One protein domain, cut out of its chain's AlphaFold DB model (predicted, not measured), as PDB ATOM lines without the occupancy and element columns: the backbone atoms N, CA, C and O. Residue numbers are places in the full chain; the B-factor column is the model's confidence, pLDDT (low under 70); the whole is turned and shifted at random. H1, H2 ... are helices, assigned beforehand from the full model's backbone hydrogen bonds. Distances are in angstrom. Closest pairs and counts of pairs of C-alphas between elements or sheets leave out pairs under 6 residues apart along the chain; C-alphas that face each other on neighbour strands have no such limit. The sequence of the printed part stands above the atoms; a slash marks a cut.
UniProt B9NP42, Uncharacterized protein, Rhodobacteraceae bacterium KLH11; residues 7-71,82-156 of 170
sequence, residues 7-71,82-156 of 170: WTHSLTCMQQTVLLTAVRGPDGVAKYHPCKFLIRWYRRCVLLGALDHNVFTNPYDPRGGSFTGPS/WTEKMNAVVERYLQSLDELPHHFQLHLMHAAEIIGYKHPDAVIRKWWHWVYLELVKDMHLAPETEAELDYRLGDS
ATOM      1  N   TRP A   7     171.575 216.639 161.676       98.00
ATOM      2  CA  TRP A   7     171.999 215.665 160.662       98.00
ATOM      3  C   TRP A   7     173.179 216.154 159.808       98.00
ATOM      4  O   TRP A   7     173.946 215.348 159.292       98.00
ATOM      5  N   THR A   8     173.353 217.471 159.673       98.44
ATOM      6  CA  THR A   8     174.473 218.040 158.911       98.44
ATOM      7  C   THR A   8     175.811 217.872 159.632       98.44
ATOM      8  O   THR A   8     176.856 217.928 158.993       98.44
ATOM      9  N   HIS A   9     175.803 217.644 160.950       97.94
ATOM     10  CA  HIS A   9     177.019 217.611 161.774       97.94
ATOM     11  C   HIS A   9     177.793 216.300 161.631       97.94
ATOM     12  O   HIS A   9     178.966 216.253 161.987       97.94
ATOM     13  N   SER A  10     177.162 215.248 161.099       97.19
ATOM     14  CA  SER A  10     177.826 213.978 160.784       97.19
ATOM     15  C   SER A  10     178.462 213.942 159.392       97.19
ATOM     16  O   SER A  10     179.064 212.934 159.032       97.19
ATOM     17  N   LEU A  11     178.294 214.996 158.588       98.56
ATOM     18  CA  LEU A  11     178.899 215.103 157.260       98.56
ATOM     19  C   LEU A  11     180.363 215.547 157.356       98.56
ATOM     20  O   LEU A  11     180.774 216.147 158.351       98.56
ATOM     21  N   THR A  12     181.130 215.330 156.290       98.44
ATOM     22  CA  THR A  12     182.493 215.873 156.162       98.44
ATOM     23  C   THR A  12     182.476 217.405 156.184       98.44
ATOM     24  O   THR A  12     181.478 218.041 155.824       98.44
ATOM     25  N   CYS A  13     183.583 218.033 156.578       98.19
ATOM     26  CA  CYS A  13     183.706 219.492 156.587       98.19
ATOM     27  C   CYS A  13     183.472 220.088 155.190       98.19
ATOM     28  O   CYS A  13     182.837 221.142 155.060       98.19
ATOM     29  N   MET A  14     183.931 219.410 154.135       97.75
ATOM     30  CA  MET A  14     183.688 219.842 152.755       97.75
ATOM     31  C   MET A  14     182.205 219.771 152.365       97.75
ATOM     32  O   MET A  14     181.682 220.743 151.817       97.75
ATOM     33  N   GLN A  15     181.487 218.691 152.702       98.69
ATOM     34  CA  GLN A  15     180.041 218.595 152.455       98.69
ATOM     35  C   GLN A  15     179.264 219.668 153.233       98.69
ATOM     36  O   GLN A  15     178.408 220.349 152.664       98.69
ATOM     37  N   GLN A  16     179.600 219.886 154.510       98.62
ATOM     38  CA  GLN A  16     179.016 220.967 155.311       98.62
ATOM     39  C   GLN A  16     179.254 222.338 154.665       98.62
ATOM     40  O   GLN A  16     178.339 223.158 154.591       98.62
ATOM     41  N   THR A  17     180.461 222.580 154.148       97.69
ATOM     42  CA  THR A  17     180.808 223.834 153.468       97.69
ATOM     43  C   THR A  17     179.966 224.038 152.213       97.69
ATOM     44  O   THR A  17     179.392 225.114 152.043       97.69
ATOM     45  N   VAL A  18     179.809 223.009 151.372       98.25
ATOM     46  CA  VAL A  18     178.944 223.078 150.182       98.25
ATOM     47  C   VAL A  18     177.516 223.450 150.577       98.25
ATOM     48  O   VAL A  18     176.963 224.400 150.016       98.25
ATOM     49  N   LEU A  19     176.949 222.797 151.598       98.69
ATOM     50  CA  LEU A  19     175.619 223.149 152.093       98.69
ATOM     51  C   LEU A  19     175.549 224.621 152.542       98.69
ATOM     52  O   LEU A  19     174.668 225.373 152.140       98.69
ATOM     53  N   LEU A  20     176.511 225.090 153.332       98.06
ATOM     54  CA  LEU A  20     176.498 226.474 153.813       98.06
ATOM     55  C   LEU A  20     176.638 227.503 152.680       98.06
ATOM     56  O   LEU A  20     175.973 228.542 152.714       98.06
ATOM     57  N   THR A  21     177.445 227.219 151.655       96.69
ATOM     58  CA  THR A  21     177.626 228.125 150.505       96.69
ATOM     59  C   THR A  21     176.374 228.262 149.635       96.69
ATOM     60  O   THR A  21     176.101 229.352 149.130       96.69
ATOM     61  N   ALA A  22     175.544 227.218 149.535       97.44
ATOM     62  CA  ALA A  22     174.321 227.227 148.728       97.44
ATOM     63  C   ALA A  22     173.116 227.915 149.409       97.44
ATOM     64  O   ALA A  22     172.061 228.105 148.804       97.44
ATOM     65  N   VAL A  23     173.244 228.336 150.674       97.00
ATOM     66  CA  VAL A  23     172.161 228.992 151.436       97.00
ATOM     67  C   VAL A  23     171.726 230.324 150.813       97.00
ATOM     68  O   VAL A  23     170.565 230.744 150.943       97.00
ATOM     69  N   ARG A  24     172.636 231.042 150.154       93.44
ATOM     70  CA  ARG A  24     172.350 232.359 149.571       93.44
ATOM     71  C   ARG A  24     171.683 232.218 148.203       93.44
ATOM     72  O   ARG A  24     171.979 231.318 147.437       93.44
ATOM     73  N   GLY A  25     170.736 233.118 147.930       92.62
ATOM     74  CA  GLY A  25     170.203 233.264 146.575       92.62
ATOM     75  C   GLY A  25     171.176 234.040 145.690       92.62
ATOM     76  O   GLY A  25     172.023 234.746 146.242       92.62
ATOM     77  N   PRO A  26     171.046 233.930 144.360       94.69
ATOM     78  CA  PRO A  26     171.891 234.673 143.444       94.69
ATOM     79  C   PRO A  26     171.580 236.168 143.528       94.69
ATOM     80  O   PRO A  26     170.428 236.568 143.716       94.69
ATOM     81  N   ASP A  27     172.613 236.990 143.380       91.75
ATOM     82  CA  ASP A  27     172.453 238.429 143.203       91.75
ATOM     83  C   ASP A  27     172.045 238.750 141.755       91.75
ATOM     84  O   ASP A  27     172.236 237.948 140.843       91.75
ATOM     85  N   GLY A  28     171.455 239.930 141.540       93.31
ATOM     86  CA  GLY A  28     171.072 240.407 140.204       93.31
ATOM     87  C   GLY A  28     169.737 239.880 139.663       93.31
ATOM     88  O   GLY A  28     169.273 240.380 138.644       93.31
ATOM     89  N   VAL A  29     169.076 238.949 140.357       95.00
ATOM     90  CA  VAL A  29     167.755 238.425 139.964       95.00
ATOM     91  C   VAL A  29     166.608 239.111 140.708       95.00
ATOM     92  O   VAL A  29     166.770 239.663 141.802       95.00
ATOM     93  N   ALA A  30     165.401 239.045 140.143       94.81
ATOM     94  CA  ALA A  30     164.213 239.608 140.774       94.81
ATOM     95  C   ALA A  30     163.931 238.972 142.150       94.81
ATOM     96  O   ALA A  30     164.022 237.759 142.344       94.81
ATOM     97  N   LYS A  31     163.469 239.783 143.115       90.50
ATOM     98  CA  LYS A  31     163.184 239.341 144.498       90.50
ATOM     99  C   LYS A  31     162.203 238.165 144.596       90.50
ATOM    100  O   LYS A  31     162.185 237.507 145.635       90.50
ATOM    101  N   TYR A  32     161.355 237.938 143.598       93.44
ATOM    102  CA  TYR A  32     160.377 236.844 143.559       93.44
ATOM    103  C   TYR A  32     160.591 235.906 142.365       93.44
ATOM    104  O   TYR A  32     159.656 235.241 141.933       93.44
ATOM    105  N   HIS A  33     161.823 235.839 141.859       96.69
ATOM    106  CA  HIS A  33     162.233 234.845 140.875       96.69
ATOM    107  C   HIS A  33     161.968 233.411 141.396       96.69
ATOM    108  O   HIS A  33     162.141 233.179 142.603       96.69
ATOM    109  N   PRO A  34     161.581 232.437 140.539       96.50
ATOM    110  CA  PRO A  34     161.298 231.052 140.935       96.50
ATOM    111  C   PRO A  34     162.363 230.412 141.837       96.50
ATOM    112  O   PRO A  34     162.025 229.736 142.813       96.50
ATOM    113  N   CYS A  35     163.645 230.715 141.593       97.00
ATOM    114  CA  CYS A  35     164.770 230.229 142.404       97.00
ATOM    115  C   CYS A  35     164.597 230.498 143.904       97.00
ATOM    116  O   CYS A  35     164.928 229.648 144.724       97.00
ATOM    117  N   LYS A  36     164.001 231.625 144.305       96.81
ATOM    118  CA  LYS A  36     163.794 231.934 145.723       96.81
ATOM    119  C   LYS A  36     162.897 230.915 146.412       96.81
ATOM    120  O   LYS A  36     163.126 230.606 147.581       96.81
ATOM    121  N   PHE A  37     161.861 230.440 145.728       97.44
ATOM    122  CA  PHE A  37     160.908 229.495 146.299       97.44
ATOM    123  C   PHE A  37     161.525 228.101 146.417       97.44
ATOM    124  O   PHE A  37     161.331 227.446 147.440       97.44
ATOM    125  N   LEU A  38     162.359 227.697 145.457       97.88
ATOM    126  CA  LEU A  38     163.159 226.477 145.569       97.88
ATOM    127  C   LEU A  38     164.171 226.573 146.725       97.88
ATOM    128  O   LEU A  38     164.216 225.708 147.598       97.88
ATOM    129  N   ILE A  39     164.916 227.681 146.806       97.62
ATOM    130  CA  ILE A  39     165.935 227.892 147.845       97.62
ATOM    131  C   ILE A  39     165.320 227.984 149.250       97.62
ATOM    132  O   ILE A  39     165.952 227.618 150.238       97.62
ATOM    133  N   ARG A  40     164.084 228.471 149.395       97.75
ATOM    134  CA  ARG A  40     163.383 228.439 150.690       97.75
ATOM    135  C   ARG A  40     163.247 227.022 151.222       97.75
ATOM    136  O   ARG A  40     163.515 226.806 152.402       97.75
ATOM    137  N   TRP A  41     162.882 226.080 150.355       98.31
ATOM    138  CA  TRP A  41     162.796 224.682 150.744       98.31
ATOM    139  C   TRP A  41     164.175 224.107 151.054       98.31
ATOM    140  O   TRP A  41     164.366 223.521 152.111       98.31
ATOM    141  N   TYR A  42     165.168 224.409 150.216       98.69
ATOM    142  CA  TYR A  42     166.561 224.037 150.465       98.69
ATOM    143  C   TYR A  42     167.040 224.460 151.865       98.69
ATOM    144  O   TYR A  42     167.507 223.646 152.659       98.69
ATOM    145  N   ARG A  43     166.846 225.738 152.215       98.38
ATOM    146  CA  ARG A  43     167.222 226.278 153.529       98.38
ATOM    147  C   ARG A  43     166.501 225.569 154.666       98.38
ATOM    148  O   ARG A  43     167.111 225.346 155.703       98.38
ATOM    149  N   ARG A  44     165.225 225.226 154.486       97.88
ATOM    150  CA  ARG A  44     164.420 224.494 155.474       97.88
ATOM    151  C   ARG A  44     164.913 223.067 155.713       97.88
ATOM    152  O   ARG A  44     164.636 222.545 156.781       97.88
ATOM    153  N   CYS A  45     165.652 222.470 154.778       98.44
ATOM    154  CA  CYS A  45     166.270 221.151 154.946       98.44
ATOM    155  C   CYS A  45     167.632 221.203 155.664       98.44
ATOM    156  O   CYS A  45     168.082 220.191 156.192       98.44
ATOM    157  N   VAL A  46     168.303 222.360 155.683       98.38
ATOM    158  CA  VAL A  46     169.680 222.505 156.206       98.38
ATOM    159  C   VAL A  46     169.735 223.326 157.495       98.38
ATOM    160  O   VAL A  46     170.549 223.057 158.377       98.38
ATOM    161  N   LEU A  47     168.877 224.337 157.623       98.00
ATOM    162  CA  LEU A  47     168.885 225.311 158.711       98.00
ATOM    163  C   LEU A  47     167.727 225.077 159.681       98.00
ATOM    164  O   LEU A  47     166.664 224.574 159.308       98.00
ATOM    165  N   LEU A  48     167.930 225.505 160.922       97.12
ATOM    166  CA  LEU A  48     166.872 225.681 161.908       97.12
ATOM    167  C   LEU A  48     166.122 226.996 161.651       97.12
ATOM    168  O   LEU A  48     166.676 227.965 161.119       97.12
ATOM    169  N   GLY A  49     164.853 227.058 162.056       94.69
ATOM    170  CA  GLY A  49     164.085 228.300 162.050       94.69
ATOM    171  C   GLY A  49     164.746 229.377 162.912       94.69
ATOM    172  O   GLY A  49     164.980 229.181 164.097       94.69
ATOM    173  N   ALA A  50     165.034 230.548 162.343       91.94
ATOM    174  CA  ALA A  50     165.756 231.606 163.062       91.94
ATOM    175  C   ALA A  50     164.974 232.219 164.242       91.94
ATOM    176  O   ALA A  50     165.566 232.885 165.083       91.94
ATOM    177  N   LEU A  51     163.647 232.045 164.278       90.50
ATOM    178  CA  LEU A  51     162.774 232.630 165.303       90.50
ATOM    179  C   LEU A  51     162.398 231.636 166.406       90.50
ATOM    180  O   LEU A  51     162.105 232.045 167.523       90.50
ATOM    181  N   ASP A  52     162.361 230.348 166.079       91.19
ATOM    182  CA  ASP A  52     161.783 229.299 166.918       91.19
ATOM    183  C   ASP A  52     162.656 228.036 167.005       91.19
ATOM    184  O   ASP A  52     162.288 227.086 167.687       91.19
ATOM    185  N   HIS A  53     163.809 228.028 166.328       92.69
ATOM    186  CA  HIS A  53     164.776 226.929 166.235       92.69
ATOM    187  C   HIS A  53     164.181 225.590 165.788       92.69
ATOM    188  O   HIS A  53     164.758 224.535 166.045       92.69
ATOM    189  N   ASN A  54     163.046 225.620 165.091       93.25
ATOM    190  CA  ASN A  54     162.375 224.406 164.653       93.25
ATOM    191  C   ASN A  54     163.016 223.810 163.397       93.25
ATOM    192  O   ASN A  54     163.532 224.526 162.535       93.25
ATOM    193  N   VAL A  55     162.918 222.487 163.286       96.31
ATOM    194  CA  VAL A  55     163.157 221.745 162.045       96.31
ATOM    195  C   VAL A  55     161.873 221.776 161.221       96.31
ATOM    196  O   VAL A  55     160.796 221.450 161.722       96.31
ATOM    197  N   PHE A  56     161.980 222.173 159.957       94.81
ATOM    198  CA  PHE A  56     160.854 222.166 159.031       94.81
ATOM    199  C   PHE A  56     160.858 220.876 158.218       94.81
ATOM    200  O   PHE A  56     161.830 220.576 157.533       94.81
ATOM    201  N   THR A  57     159.750 220.143 158.253       94.19
ATOM    202  CA  THR A  57     159.584 218.875 157.522       94.19
ATOM    203  C   THR A  57     158.727 219.019 156.265       94.19
ATOM    204  O   THR A  57     158.504 218.049 155.547       94.19
ATOM    205  N   ASN A  58     158.255 220.234 155.970       95.44
ATOM    206  CA  ASN A  58     157.484 220.535 154.773       95.44
ATOM    207  C   ASN A  58     157.799 221.948 154.221       95.44
ATOM    208  O   ASN A  58     158.267 222.825 154.964       95.44
ATOM    209  N   PRO A  59     157.558 222.186 152.917       97.19
ATOM    210  CA  PRO A  59     157.894 223.444 152.249       97.19
ATOM    211  C   PRO A  59     156.846 224.553 152.416       97.19
ATOM    212  O   PRO A  59     157.081 225.668 151.955       97.19
ATOM    213  N   TYR A  60     155.698 224.281 153.036       96.69
ATOM    214  CA  TYR A  60     154.541 225.187 153.070       96.69
ATOM    215  C   TYR A  60     154.185 225.699 154.470       96.69
ATOM    216  O   TYR A  60     153.261 226.496 154.614       96.69
ATOM    217  N   ASP A  61     154.924 225.287 155.501       94.75
ATOM    218  CA  ASP A  61     154.740 225.781 156.862       94.75
ATOM    219  C   ASP A  61     154.860 227.322 156.888       94.75
ATOM    220  O   ASP A  61     155.851 227.871 156.393       94.75
ATOM    221  N   PRO A  62     153.879 228.043 157.461       93.56
ATOM    222  CA  PRO A  62     153.784 229.499 157.350       93.56
ATOM    223  C   PRO A  62     154.879 230.270 158.107       93.56
ATOM    224  O   PRO A  62     154.988 231.490 157.958       93.56
ATOM    225  N   ARG A  63     155.692 229.598 158.932       93.00
ATOM    226  CA  ARG A  63     156.770 230.213 159.724       93.00
ATOM    227  C   ARG A  63     158.022 230.497 158.873       93.00
ATOM    228  O   ARG A  63     158.031 230.338 157.657       93.00
ATOM    229  N   GLY A  64     159.104 230.963 159.509       90.25
ATOM    230  CA  GLY A  64     160.421 231.152 158.869       90.25
ATOM    231  C   GLY A  64     160.637 232.483 158.120       90.25
ATOM    232  O   GLY A  64     161.708 232.733 157.556       90.25
ATOM    233  N   GLY A  65     159.652 233.386 158.146       90.19
ATOM    234  CA  GLY A  65     159.789 234.751 157.627       90.19
ATOM    235  C   GLY A  65     160.118 234.808 156.130       90.19
ATOM    236  O   GLY A  65     159.750 233.933 155.356       90.19
ATOM    237  N   SER A  66     160.816 235.845 155.659       87.62
ATOM    238  CA  SER A  66     161.112 235.957 154.220       87.62
ATOM    239  C   SER A  66     162.168 234.964 153.723       87.62
ATOM    240  O   SER A  66     162.190 234.669 152.521       87.62
ATOM    241  N   PHE A  67     163.044 234.503 154.624       92.56
ATOM    242  CA  PHE A  67     164.274 233.767 154.324       92.56
ATOM    243  C   PHE A  67     164.061 232.253 154.260       92.56
ATOM    244  O   PHE A  67     164.368 231.658 153.226       92.56
ATOM    245  N   THR A  68     163.476 231.668 155.308       94.56
ATOM    246  CA  THR A  68     163.002 230.278 155.352       94.56
ATOM    247  C   THR A  68     161.478 230.232 155.329       94.56
ATOM    248  O   THR A  68     160.887 229.354 155.927       94.56
ATOM    249  N   GLY A  69     160.815 231.187 154.672       94.12
ATOM    250  CA  GLY A  69     159.357 231.196 154.495       94.12
ATOM    251  C   GLY A  69     158.840 230.058 153.620       94.12
ATOM    252  O   GLY A  69     159.648 229.291 153.088       94.12
ATOM    253  N   PRO A  70     157.516 229.951 153.445       95.94
ATOM    254  CA  PRO A  70     156.936 228.912 152.613       95.94
ATOM    255  C   PRO A  70     157.337 229.092 151.140       95.94
ATOM    256  O   PRO A  70     157.488 230.216 150.634       95.94
ATOM    257  N   SER A  71     157.530 227.975 150.448       97.12
ATOM    258  CA  SER A  71     157.788 227.918 149.007       97.12
ATOM    259  C   SER A  71     156.517 228.140 148.187       97.12
ATOM    260  O   SER A  71     156.601 228.596 147.051       97.12
ATOM    261  N   TRP A  82     153.257 217.337 149.311       96.88
ATOM    262  CA  TRP A  82     153.832 218.584 148.824       96.88
ATOM    263  C   TRP A  82     154.690 218.422 147.577       96.88
ATOM    264  O   TRP A  82     155.035 219.431 146.951       96.88
ATOM    265  N   THR A  83     155.038 217.188 147.204       97.25
ATOM    266  CA  THR A  83     155.988 216.929 146.121       97.25
ATOM    267  C   THR A  83     155.477 217.481 144.796       97.25
ATOM    268  O   THR A  83     156.196 218.232 144.151       97.25
ATOM    269  N   GLU A  84     154.205 217.264 144.446       94.62
ATOM    270  CA  GLU A  84     153.603 217.805 143.216       94.62
ATOM    271  C   GLU A  84     153.682 219.338 143.133       94.62
ATOM    272  O   GLU A  84     154.000 219.908 142.088       94.62
ATOM    273  N   LYS A  85     153.428 220.034 144.250       97.25
ATOM    274  CA  LYS A  85     153.507 221.502 144.296       97.25
ATOM    275  C   LYS A  85     154.940 221.990 144.144       97.25
ATOM    276  O   LYS A  85     155.168 222.991 143.465       97.25
ATOM    277  N   MET A  86     155.894 221.286 144.746       98.25
ATOM    278  CA  MET A  86     157.308 221.604 144.599       98.25
ATOM    279  C   MET A  86     157.864 221.226 143.223       98.25
ATOM    280  O   MET A  86     158.720 221.951 142.724       98.25
ATOM    281  N   ASN A  87     157.344 220.196 142.555       98.31
ATOM    282  CA  ASN A  87     157.704 219.879 141.170       98.31
ATOM    283  C   ASN A  87     157.370 221.060 140.251       98.31
ATOM    284  O   ASN A  87     158.230 221.518 139.511       98.31
ATOM    285  N   ALA A  88     156.192 221.672 140.413       97.38
ATOM    286  CA  ALA A  88     155.830 222.890 139.681       97.38
ATOM    287  C   ALA A  88     156.711 224.115 140.025       97.38
ATOM    288  O   ALA A  88     156.736 225.097 139.277       97.38
ATOM    289  N   VAL A  89     157.396 224.124 141.177       98.06
ATOM    290  CA  VAL A  89     158.412 225.142 141.510       98.06
ATOM    291  C   VAL A  89     159.726 224.837 140.790       98.06
ATOM    292  O   VAL A  89     160.339 225.759 140.255       98.06
ATOM    293  N   VAL A  90     160.134 223.566 140.739       98.38
ATOM    294  CA  VAL A  90     161.330 223.103 140.018       98.38
ATOM    295  C   VAL A  90     161.185 223.317 138.512       98.38
ATOM    296  O   VAL A  90     162.091 223.860 137.898       98.38
ATOM    297  N   GLU A  91     160.033 223.008 137.920       98.06
ATOM    298  CA  GLU A  91     159.768 223.261 136.496       98.06
ATOM    299  C   GLU A  91     159.934 224.742 136.141       98.06
ATOM    300  O   GLU A  91     160.637 225.087 135.194       98.06
ATOM    301  N   ARG A  92     159.346 225.636 136.945       97.88
ATOM    302  CA  ARG A  92     159.501 227.087 136.763       97.88
ATOM    303  C   ARG A  92     160.937 227.552 136.973       97.88
ATOM    304  O   ARG A  92     161.361 228.495 136.323       97.88
ATOM    305  N   TYR A  93     161.663 226.917 137.891       97.94
ATOM    306  CA  TYR A  93     163.080 227.177 138.097       97.94
ATOM    307  C   TYR A  93     163.906 226.803 136.861       97.94
ATOM    308  O   TYR A  93     164.632 227.657 136.358       97.94
ATOM    309  N   LEU A  94     163.735 225.588 136.335       97.88
ATOM    310  CA  LEU A  94     164.434 225.094 135.144       97.88
ATOM    311  C   LEU A  94     164.123 225.946 133.906       97.88
ATOM    312  O   LEU A  94     165.024 226.317 133.167       97.88
ATOM    313  N   GLN A  95     162.869 226.369 133.731       97.50
ATOM    314  CA  GLN A  95     162.473 227.288 132.651       97.50
ATOM    315  C   GLN A  95     163.137 228.673 132.727       97.50
ATOM    316  O   GLN A  95     163.118 229.407 131.744       97.50
ATOM    317  N   SER A  96     163.689 229.040 133.886       96.69
ATOM    318  CA  SER A  96     164.342 230.330 134.147       96.69
ATOM    319  C   SER A  96     165.856 230.210 134.350       96.69
ATOM    320  O   SER A  96     166.494 231.155 134.811       96.69
ATOM    321  N   LEU A  97     166.447 229.039 134.082       93.94
ATOM    322  CA  LEU A  97     167.815 228.742 134.511       93.94
ATOM    323  C   LEU A  97     168.869 229.631 133.840       93.94
ATOM    324  O   LEU A  97     169.822 230.041 134.498       93.94
ATOM    325  N   ASP A  98     168.647 229.999 132.577       94.56
ATOM    326  CA  ASP A  98     169.523 230.896 131.810       94.56
ATOM    327  C   ASP A  98     169.609 232.316 132.399       94.56
ATOM    328  O   ASP A  98     170.533 233.069 132.091       94.56
ATOM    329  N   GLU A  99     168.669 232.698 133.270       96.00
ATOM    330  CA  GLU A  99     168.689 233.984 133.979       96.00
ATOM    331  C   GLU A  99     169.646 233.976 135.184       96.00
ATOM    332  O   GLU A  99     169.902 235.022 135.791       96.00
ATOM    333  N   LEU A 100     170.153 232.803 135.581       96.44
ATOM    334  CA  LEU A 100     170.881 232.620 136.828       96.44
ATOM    335  C   LEU A 100     172.401 232.602 136.625       96.44
ATOM    336  O   LEU A 100     172.909 232.012 135.672       96.44
ATOM    337  N   PRO A 101     173.176 233.160 137.575       96.69
ATOM    338  CA  PRO A 101     174.618 232.975 137.586       96.69
ATOM    339  C   PRO A 101     174.980 231.487 137.644       96.69
ATOM    340  O   PRO A 101     174.569 230.774 138.561       96.69
ATOM    341  N   HIS A 102     175.825 231.039 136.717       95.88
ATOM    342  CA  HIS A 102     176.255 229.642 136.632       95.88
ATOM    343  C   HIS A 102     176.829 229.106 137.957       95.88
ATOM    344  O   HIS A 102     176.518 227.995 138.376       95.88
ATOM    345  N   HIS A 103     177.605 229.927 138.671       95.69
ATOM    346  CA  HIS A 103     178.189 229.543 139.958       95.69
ATOM    347  C   HIS A 103     177.131 229.257 141.037       95.69
ATOM    348  O   HIS A 103     177.289 228.337 141.835       95.69
ATOM    349  N   PHE A 104     176.024 230.008 141.036       96.81
ATOM    350  CA  PHE A 104     174.900 229.737 141.927       96.81
ATOM    351  C   PHE A 104     174.237 228.395 141.580       96.81
ATOM    352  O   PHE A 104     173.994 227.589 142.477       96.81
ATOM    353  N   GLN A 105     173.993 228.140 140.289       96.88
ATOM    354  CA  GLN A 105     173.405 226.881 139.822       96.88
ATOM    355  C   GLN A 105     174.262 225.673 140.224       96.88
ATOM    356  O   GLN A 105     173.730 224.704 140.764       96.88
ATOM    357  N   LEU A 106     175.585 225.747 140.042       96.94
ATOM    358  CA  LEU A 106     176.507 224.682 140.456       96.94
ATOM    359  C   LEU A 106     176.438 224.409 141.963       96.94
ATOM    360  O   LEU A 106     176.298 223.258 142.377       96.94
ATOM    361  N   HIS A 107     176.488 225.453 142.796       98.25
ATOM    362  CA  HIS A 107     176.383 225.282 144.245       98.25
ATOM    363  C   HIS A 107     175.048 224.666 144.667       98.25
ATOM    364  O   HIS A 107     175.037 223.778 145.519       98.25
ATOM    365  N   LEU A 108     173.932 225.098 144.071       98.31
ATOM    366  CA  LEU A 108     172.627 224.520 144.379       98.31
ATOM    367  C   LEU A 108     172.538 223.053 143.935       98.31
ATOM    368  O   LEU A 108     172.020 222.237 144.693       98.31
ATOM    369  N   MET A 109     173.068 222.705 142.759       98.62
ATOM    370  CA  MET A 109     173.100 221.326 142.259       98.62
ATOM    371  C   MET A 109     173.897 220.402 143.190       98.62
ATOM    372  O   MET A 109     173.384 219.360 143.588       98.62
ATOM    373  N   HIS A 110     175.098 220.804 143.618       98.69
ATOM    374  CA  HIS A 110     175.894 220.024 144.577       98.69
ATOM    375  C   HIS A 110     175.257 219.958 145.969       98.69
ATOM    376  O   HIS A 110     175.390 218.973 146.688       98.69
ATOM    377  N   ALA A 111     174.532 220.994 146.385       98.81
ATOM    378  CA  ALA A 111     173.812 220.940 147.646       98.81
ATOM    379  C   ALA A 111     172.578 220.018 147.567       98.81
ATOM    380  O   ALA A 111     172.290 219.298 148.526       98.81
ATOM    381  N   ALA A 112     171.880 219.998 146.425       98.81
ATOM    382  CA  ALA A 112     170.795 219.062 146.139       98.81
ATOM    383  C   ALA A 112     171.288 217.609 146.139       98.81
ATOM    384  O   ALA A 112     170.629 216.750 146.717       98.81
ATOM    385  N   GLU A 113     172.465 217.356 145.564       98.88
ATOM    386  CA  GLU A 113     173.171 216.070 145.586       98.88
ATOM    387  C   GLU A 113     173.389 215.567 147.022       98.88
ATOM    388  O   GLU A 113     172.956 214.469 147.373       98.88
ATOM    389  N   ILE A 114     173.969 216.407 147.891       98.94
ATOM    390  CA  ILE A 114     174.223 216.055 149.297       98.94
ATOM    391  C   ILE A 114     172.917 215.757 150.038       98.94
ATOM    392  O   ILE A 114     172.824 214.739 150.720       98.94
ATOM    393  N   ILE A 115     171.885 216.600 149.910       98.88
ATOM    394  CA  ILE A 115     170.588 216.336 150.558       98.88
ATOM    395  C   ILE A 115     169.965 215.050 149.994       98.88
ATOM    396  O   ILE A 115     169.437 214.234 150.752       98.88
ATOM    397  N   GLY A 116     170.066 214.855 148.680       98.81
ATOM    398  CA  GLY A 116     169.534 213.710 147.954       98.81
ATOM    399  C   GLY A 116     170.134 212.370 148.374       98.81
ATOM    400  O   GLY A 116     169.439 211.357 148.336       98.81
ATOM    401  N   TYR A 117     171.383 212.360 148.838       98.81
ATOM    402  CA  TYR A 117     172.017 211.160 149.384       98.81
ATOM    403  C   TYR A 117     171.917 211.060 150.910       98.81
ATOM    404  O   TYR A 117     171.652 209.983 151.441       98.81
ATOM    405  N   LYS A 118     172.081 212.170 151.636       98.75
ATOM    406  CA  LYS A 118     172.407 212.133 153.071       98.75
ATOM    407  C   LYS A 118     171.274 212.543 154.012       98.75
ATOM    408  O   LYS A 118     171.362 212.270 155.207       98.75
ATOM    409  N   HIS A 119     170.209 213.190 153.529       98.69
ATOM    410  CA  HIS A 119     169.155 213.685 154.423       98.69
ATOM    411  C   HIS A 119     168.437 212.523 155.144       98.69
ATOM    412  O   HIS A 119     168.096 211.531 154.496       98.69
ATOM    413  N   PRO A 120     168.161 212.602 156.462       98.38
ATOM    414  CA  PRO A 120     167.603 211.475 157.218       98.38
ATOM    415  C   PRO A 120     166.156 211.140 156.826       98.38
ATOM    416  O   PRO A 120     165.804 209.964 156.703       98.38
ATOM    417  N   ASP A 121     165.331 212.160 156.577       98.25
ATOM    418  CA  ASP A 121     163.957 211.981 156.096       98.25
ATOM    419  C   ASP A 121     163.949 211.430 154.663       98.25
ATOM    420  O   ASP A 121     164.499 212.048 153.750       98.25
ATOM    421  N   ALA A 122     163.314 210.272 154.469       98.31
ATOM    422  CA  ALA A 122     163.314 209.553 153.200       98.31
ATOM    423  C   ALA A 122     162.530 210.261 152.084       98.31
ATOM    424  O   ALA A 122     162.891 210.117 150.917       98.31
ATOM    425  N   VAL A 123     161.478 211.016 152.417       98.12
ATOM    426  CA  VAL A 123     160.681 211.764 151.433       98.12
ATOM    427  C   VAL A 123     161.494 212.950 150.931       98.12
ATOM    428  O   VAL A 123     161.638 213.128 149.722       98.12
ATOM    429  N   ILE A 124     162.099 213.704 151.853       98.69
ATOM    430  CA  ILE A 124     162.977 214.835 151.532       98.69
ATOM    431  C   ILE A 124     164.185 214.354 150.727       98.69
ATOM    432  O   ILE A 124     164.468 214.908 149.665       98.69
ATOM    433  N   ARG A 125     164.850 213.287 151.189       98.69
ATOM    434  CA  ARG A 125     166.003 212.676 150.516       98.69
ATOM    435  C   ARG A 125     165.654 212.260 149.088       98.69
ATOM    436  O   ARG A 125     166.293 212.703 148.141       98.69
ATOM    437  N   LYS A 126     164.588 211.472 148.906       98.75
ATOM    438  CA  LYS A 126     164.155 211.009 147.579       98.75
ATOM    439  C   LYS A 126     163.810 212.171 146.645       98.75
ATOM    440  O   LYS A 126     164.168 212.131 145.470       98.75
ATOM    441  N   TRP A 127     163.120 213.192 147.152       98.75
ATOM    442  CA  TRP A 127     162.725 214.340 146.342       98.75
ATOM    443  C   TRP A 127     163.933 215.187 145.923       98.75
ATOM    444  O   TRP A 127     164.063 215.513 144.748       98.75
ATOM    445  N   TRP A 128     164.865 215.480 146.835       98.88
ATOM    446  CA  TRP A 128     166.087 216.213 146.492       98.88
ATOM    447  C   TRP A 128     167.026 215.426 145.581       98.88
ATOM    448  O   TRP A 128     167.664 216.030 144.725       98.88
ATOM    449  N   HIS A 129     167.059 214.096 145.693       98.88
ATOM    450  CA  HIS A 129     167.778 213.261 144.735       98.88
ATOM    451  C   HIS A 129     167.173 213.379 143.331       98.88
ATOM    452  O   HIS A 129     167.904 213.547 142.364       98.88
ATOM    453  N   TRP A 130     165.840 213.378 143.210       98.81
ATOM    454  CA  TRP A 130     165.186 213.659 141.929       98.81
ATOM    455  C   TRP A 130     165.536 215.060 141.400       98.81
ATOM    456  O   TRP A 130     165.912 215.180 140.240       98.81
ATOM    457  N   VAL A 131     165.503 216.100 142.246       98.81
ATOM    458  CA  VAL A 131     165.916 217.459 141.845       98.81
ATOM    459  C   VAL A 131     167.357 217.478 141.344       98.81
ATOM    460  O   VAL A 131     167.621 218.044 140.290       98.81
ATOM    461  N   TYR A 132     168.284 216.846 142.063       98.88
ATOM    462  CA  TYR A 132     169.674 216.712 141.636       98.88
ATOM    463  C   TYR A 132     169.782 216.100 140.231       98.88
ATOM    464  O   TYR A 132     170.452 216.670 139.372       98.88
ATOM    465  N   LEU A 133     169.072 214.998 139.972       98.81
ATOM    466  CA  LEU A 133     169.080 214.343 138.665       98.81
ATOM    467  C   LEU A 133     168.510 215.234 137.554       98.81
ATOM    468  O   LEU A 133     169.065 215.250 136.457       98.81
ATOM    469  N   GLU A 134     167.444 215.996 137.818       98.62
ATOM    470  CA  GLU A 134     166.909 216.952 136.839       98.62
ATOM    471  C   GLU A 134     167.916 218.072 136.529       98.62
ATOM    472  O   GLU A 134     168.106 218.404 135.363       98.62
ATOM    473  N   LEU A 135     168.619 218.605 137.537       98.38
ATOM    474  CA  LEU A 135     169.645 219.642 137.343       98.38
ATOM    475  C   LEU A 135     170.854 219.121 136.551       98.38
ATOM    476  O   LEU A 135     171.340 219.798 135.646       98.38
ATOM    477  N   VAL A 136     171.318 217.908 136.859       98.44
ATOM    478  CA  VAL A 136     172.394 217.225 136.121       98.44
ATOM    479  C   VAL A 136     171.995 217.005 134.664       98.44
ATOM    480  O   VAL A 136     172.784 217.270 133.755       98.44
ATOM    481  N   LYS A 137     170.764 216.537 134.436       98.06
ATOM    482  CA  LYS A 137     170.227 216.273 133.102       98.06
ATOM    483  C   LYS A 137     170.101 217.550 132.277       98.06
ATOM    484  O   LYS A 137     170.489 217.539 131.113       98.06
ATOM    485  N   ASP A 138     169.595 218.627 132.869       96.50
ATOM    486  CA  ASP A 138     169.480 219.935 132.217       96.50
ATOM    487  C   ASP A 138     170.856 220.475 131.784       96.50
ATOM    488  O   ASP A 138     171.048 220.929 130.656       96.50
ATOM    489  N   MET A 139     171.872 220.279 132.628       96.00
ATOM    490  CA  MET A 139     173.261 220.619 132.316       96.00
ATOM    491  C   MET A 139     173.984 219.609 131.409       96.00
ATOM    492  O   MET A 139     175.150 219.822 131.081       96.00
ATOM    493  N   HIS A 140     173.316 218.532 130.977       96.69
ATOM    494  CA  HIS A 140     173.883 217.463 130.142       96.69
ATOM    495  C   HIS A 140     175.112 216.772 130.766       96.69
ATOM    496  O   HIS A 140     176.050 216.383 130.067       96.69
ATOM    497  N   LEU A 141     175.110 216.615 132.090       97.38
ATOM    498  CA  LEU A 141     176.166 215.951 132.851       97.38
ATOM    499  C   LEU A 141     175.812 214.486 133.154       97.38
ATOM    500  O   LEU A 141     174.669 214.051 133.008       97.38
ATOM    501  N   ALA A 142     176.807 213.719 133.603       98.12
ATOM    502  CA  ALA A 142     176.584 212.412 134.212       98.12
ATOM    503  C   ALA A 142     176.368 212.585 135.728       98.12
ATOM    504  O   ALA A 142     177.139 213.321 136.348       98.12
ATOM    505  N   PRO A 143     175.354 211.936 136.331       98.31
ATOM    506  CA  PRO A 143     175.164 211.987 137.774       98.31
ATOM    507  C   PRO A 143     176.268 211.196 138.477       98.31
ATOM    508  O   PRO A 143     176.564 210.059 138.110       98.31
ATOM    509  N   GLU A 144     176.836 211.808 139.503       98.12
ATOM    510  CA  GLU A 144     177.794 211.211 140.419       98.12
ATOM    511  C   GLU A 144     177.063 210.291 141.410       98.12
ATOM    512  O   GLU A 144     175.966 210.591 141.895       98.12
ATOM    513  N   THR A 145     177.663 209.145 141.715       98.56
ATOM    514  CA  THR A 145     177.206 208.229 142.765       98.56
ATOM    515  C   THR A 145     177.510 208.780 144.159       98.56
ATOM    516  O   THR A 145     178.392 209.614 144.342       98.56
ATOM    517  N   GLU A 146     176.840 208.261 145.191       98.62
ATOM    518  CA  GLU A 146     177.130 208.653 146.581       98.62
ATOM    519  C   GLU A 146     178.601 208.416 146.973       98.62
ATOM    520  O   GLU A 146     179.195 209.224 147.682       98.62
ATOM    521  N   ALA A 147     179.209 207.331 146.486       98.44
ATOM    522  CA  ALA A 147     180.602 207.005 146.779       98.44
ATOM    523  C   ALA A 147     181.585 207.978 146.108       98.44
ATOM    524  O   ALA A 147     182.601 208.334 146.701       98.44
ATOM    525  N   GLU A 148     181.290 208.413 144.883       98.12
ATOM    526  CA  GLU A 148     182.088 209.421 144.182       98.12
ATOM    527  C   GLU A 148     181.944 210.798 144.853       98.12
ATOM    528  O   GLU A 148     182.958 211.458 145.083       98.12
ATOM    529  N   LEU A 149     180.734 211.169 145.298       98.12
ATOM    530  CA  LEU A 149     180.497 212.362 146.121       98.12
ATOM    531  C   LEU A 149     181.331 212.346 147.397       98.12
ATOM    532  O   LEU A 149     181.994 213.334 147.720       98.12
ATOM    533  N   ASP A 150     181.290 211.241 148.140       98.25
ATOM    534  CA  ASP A 150     182.039 211.094 149.389       98.25
ATOM    535  C   ASP A 150     183.554 211.121 149.150       98.25
ATOM    536  O   ASP A 150     184.301 211.621 149.989       98.25
ATOM    537  N   TYR A 151     184.019 210.633 147.997       97.44
ATOM    538  CA  TYR A 151     185.424 210.715 147.610       97.44
ATOM    539  C   TYR A 151     185.840 212.149 147.242       97.44
ATOM    540  O   TYR A 151     186.890 212.617 147.682       97.44
ATOM    541  N   ARG A 152     185.022 212.864 146.461       96.25
ATOM    542  CA  ARG A 152     185.290 214.235 145.995       96.25
ATOM    543  C   ARG A 152     185.166 215.276 147.108       96.25
ATOM    544  O   ARG A 152     185.943 216.227 147.144       96.25
ATOM    545  N   LEU A 153     184.188 215.115 147.998       96.69
ATOM    546  CA  LEU A 153     183.925 216.001 149.138       96.69
ATOM    547  C   LEU A 153     184.345 215.367 150.475       96.69
ATOM    548  O   LEU A 153     183.752 215.660 151.513       96.69
ATOM    549  N   GLY A 154     185.348 214.491 150.462       95.50
ATOM    550  CA  GLY A 154     185.974 213.947 151.667       95.50
ATOM    551  C   GLY A 154     186.922 214.946 152.338       95.50
ATOM    552  O   GLY A 154     187.443 215.845 151.691       95.50
ATOM    553  N   ASP A 155     187.232 214.761 153.623       96.00
ATOM    554  CA  ASP A 155     188.170 215.634 154.360       96.00
ATOM    555  C   ASP A 155     189.652 215.233 154.161       96.00
ATOM    556  O   ASP A 155     190.482 215.361 155.063       96.00
ATOM    557  N   SER A 156     190.002 214.711 152.980       96.25
ATOM    558  CA  SER A 156     191.356 214.254 152.642       96.25
ATOM    559  C   SER A 156     191.977 215.113 151.548       96.25
ATOM    560  O   SER A 156     191.532 215.105 150.399       96.25
TER     561      SER A 156
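Overview. This is residues 7 to 71 and 82 to 156 of the 170 residues of an uncharacterized protein of Rhodobacteraceae bacterium KLH11 (UniProt B9NP42). A helical hairpin of H5 and H6 has H2 crossing H5, H4 running alongside H6, and H3 steeply tilted against one end of H4. The loop stretch of residues 47 to 71 lies at one end of the longest axis and short H7 toward the other. The printed part has 140 residues with seven named helices, H1 to H7 in order, and no named strand, an all-helix class. It is compact and rounded, with a radius of gyration of the C-alphas of 14.2 A and spans of 39 by 35 by 28 A.

Along the chain. H1, residues 7 to 10, begins at C-alpha 7 (171.999, 215.665, 160.662). H2 is residues 13 to 22, H3 34 to 46 with 19.4 A, and H4 83 to 94 with 16.1 A. H5, residues 102 to 118, spans 24.3 A, and H6, residues 122 to 138, 24.2 A. H7, residues 146 to 152, ends at C-alpha 152 (185.290, 214.235, 145.995).

Arrangement. H5 and H6 touch as a hairpin, opposite ways at a shallow tilt of 34.9 degrees, only just short of steep; their closest C-alphas, Gly 116 and His 129, are 3.7 A apart. H2 touches H5 at a steep tilt of 52 degrees, closest at the C-alphas of Leu 19 and Ala 111, 5.3 A. H4 touches H6 at a shallow tilt of 23 degrees, closest at the C-alphas of Thr 83 and Trp 127, 7.2 A. H3 touches H4 with residues 34 to 38 alone, closest at the C-alphas of Pro 34 and Tyr 93, 5.1 A. H1 and H5 are near each other, as are H2 and H7. Every O i to N i+4 pair is within hydrogen-bond range in H2, H5, H6 and H7, with 8 of 9 in H3 and 7 of 8 in H4; H1 is too short for such a pair.

Size, cuts and confidence. The farthest C-alphas, Pro 62 and Ser 156, are 40.8 A apart. Residues 72 to 81 are not printed, and C-alphas 71 and 82 are 10.1 A apart across the cut. The link from H2 to H3 is long. No printed residue is under 70 in pLDDT.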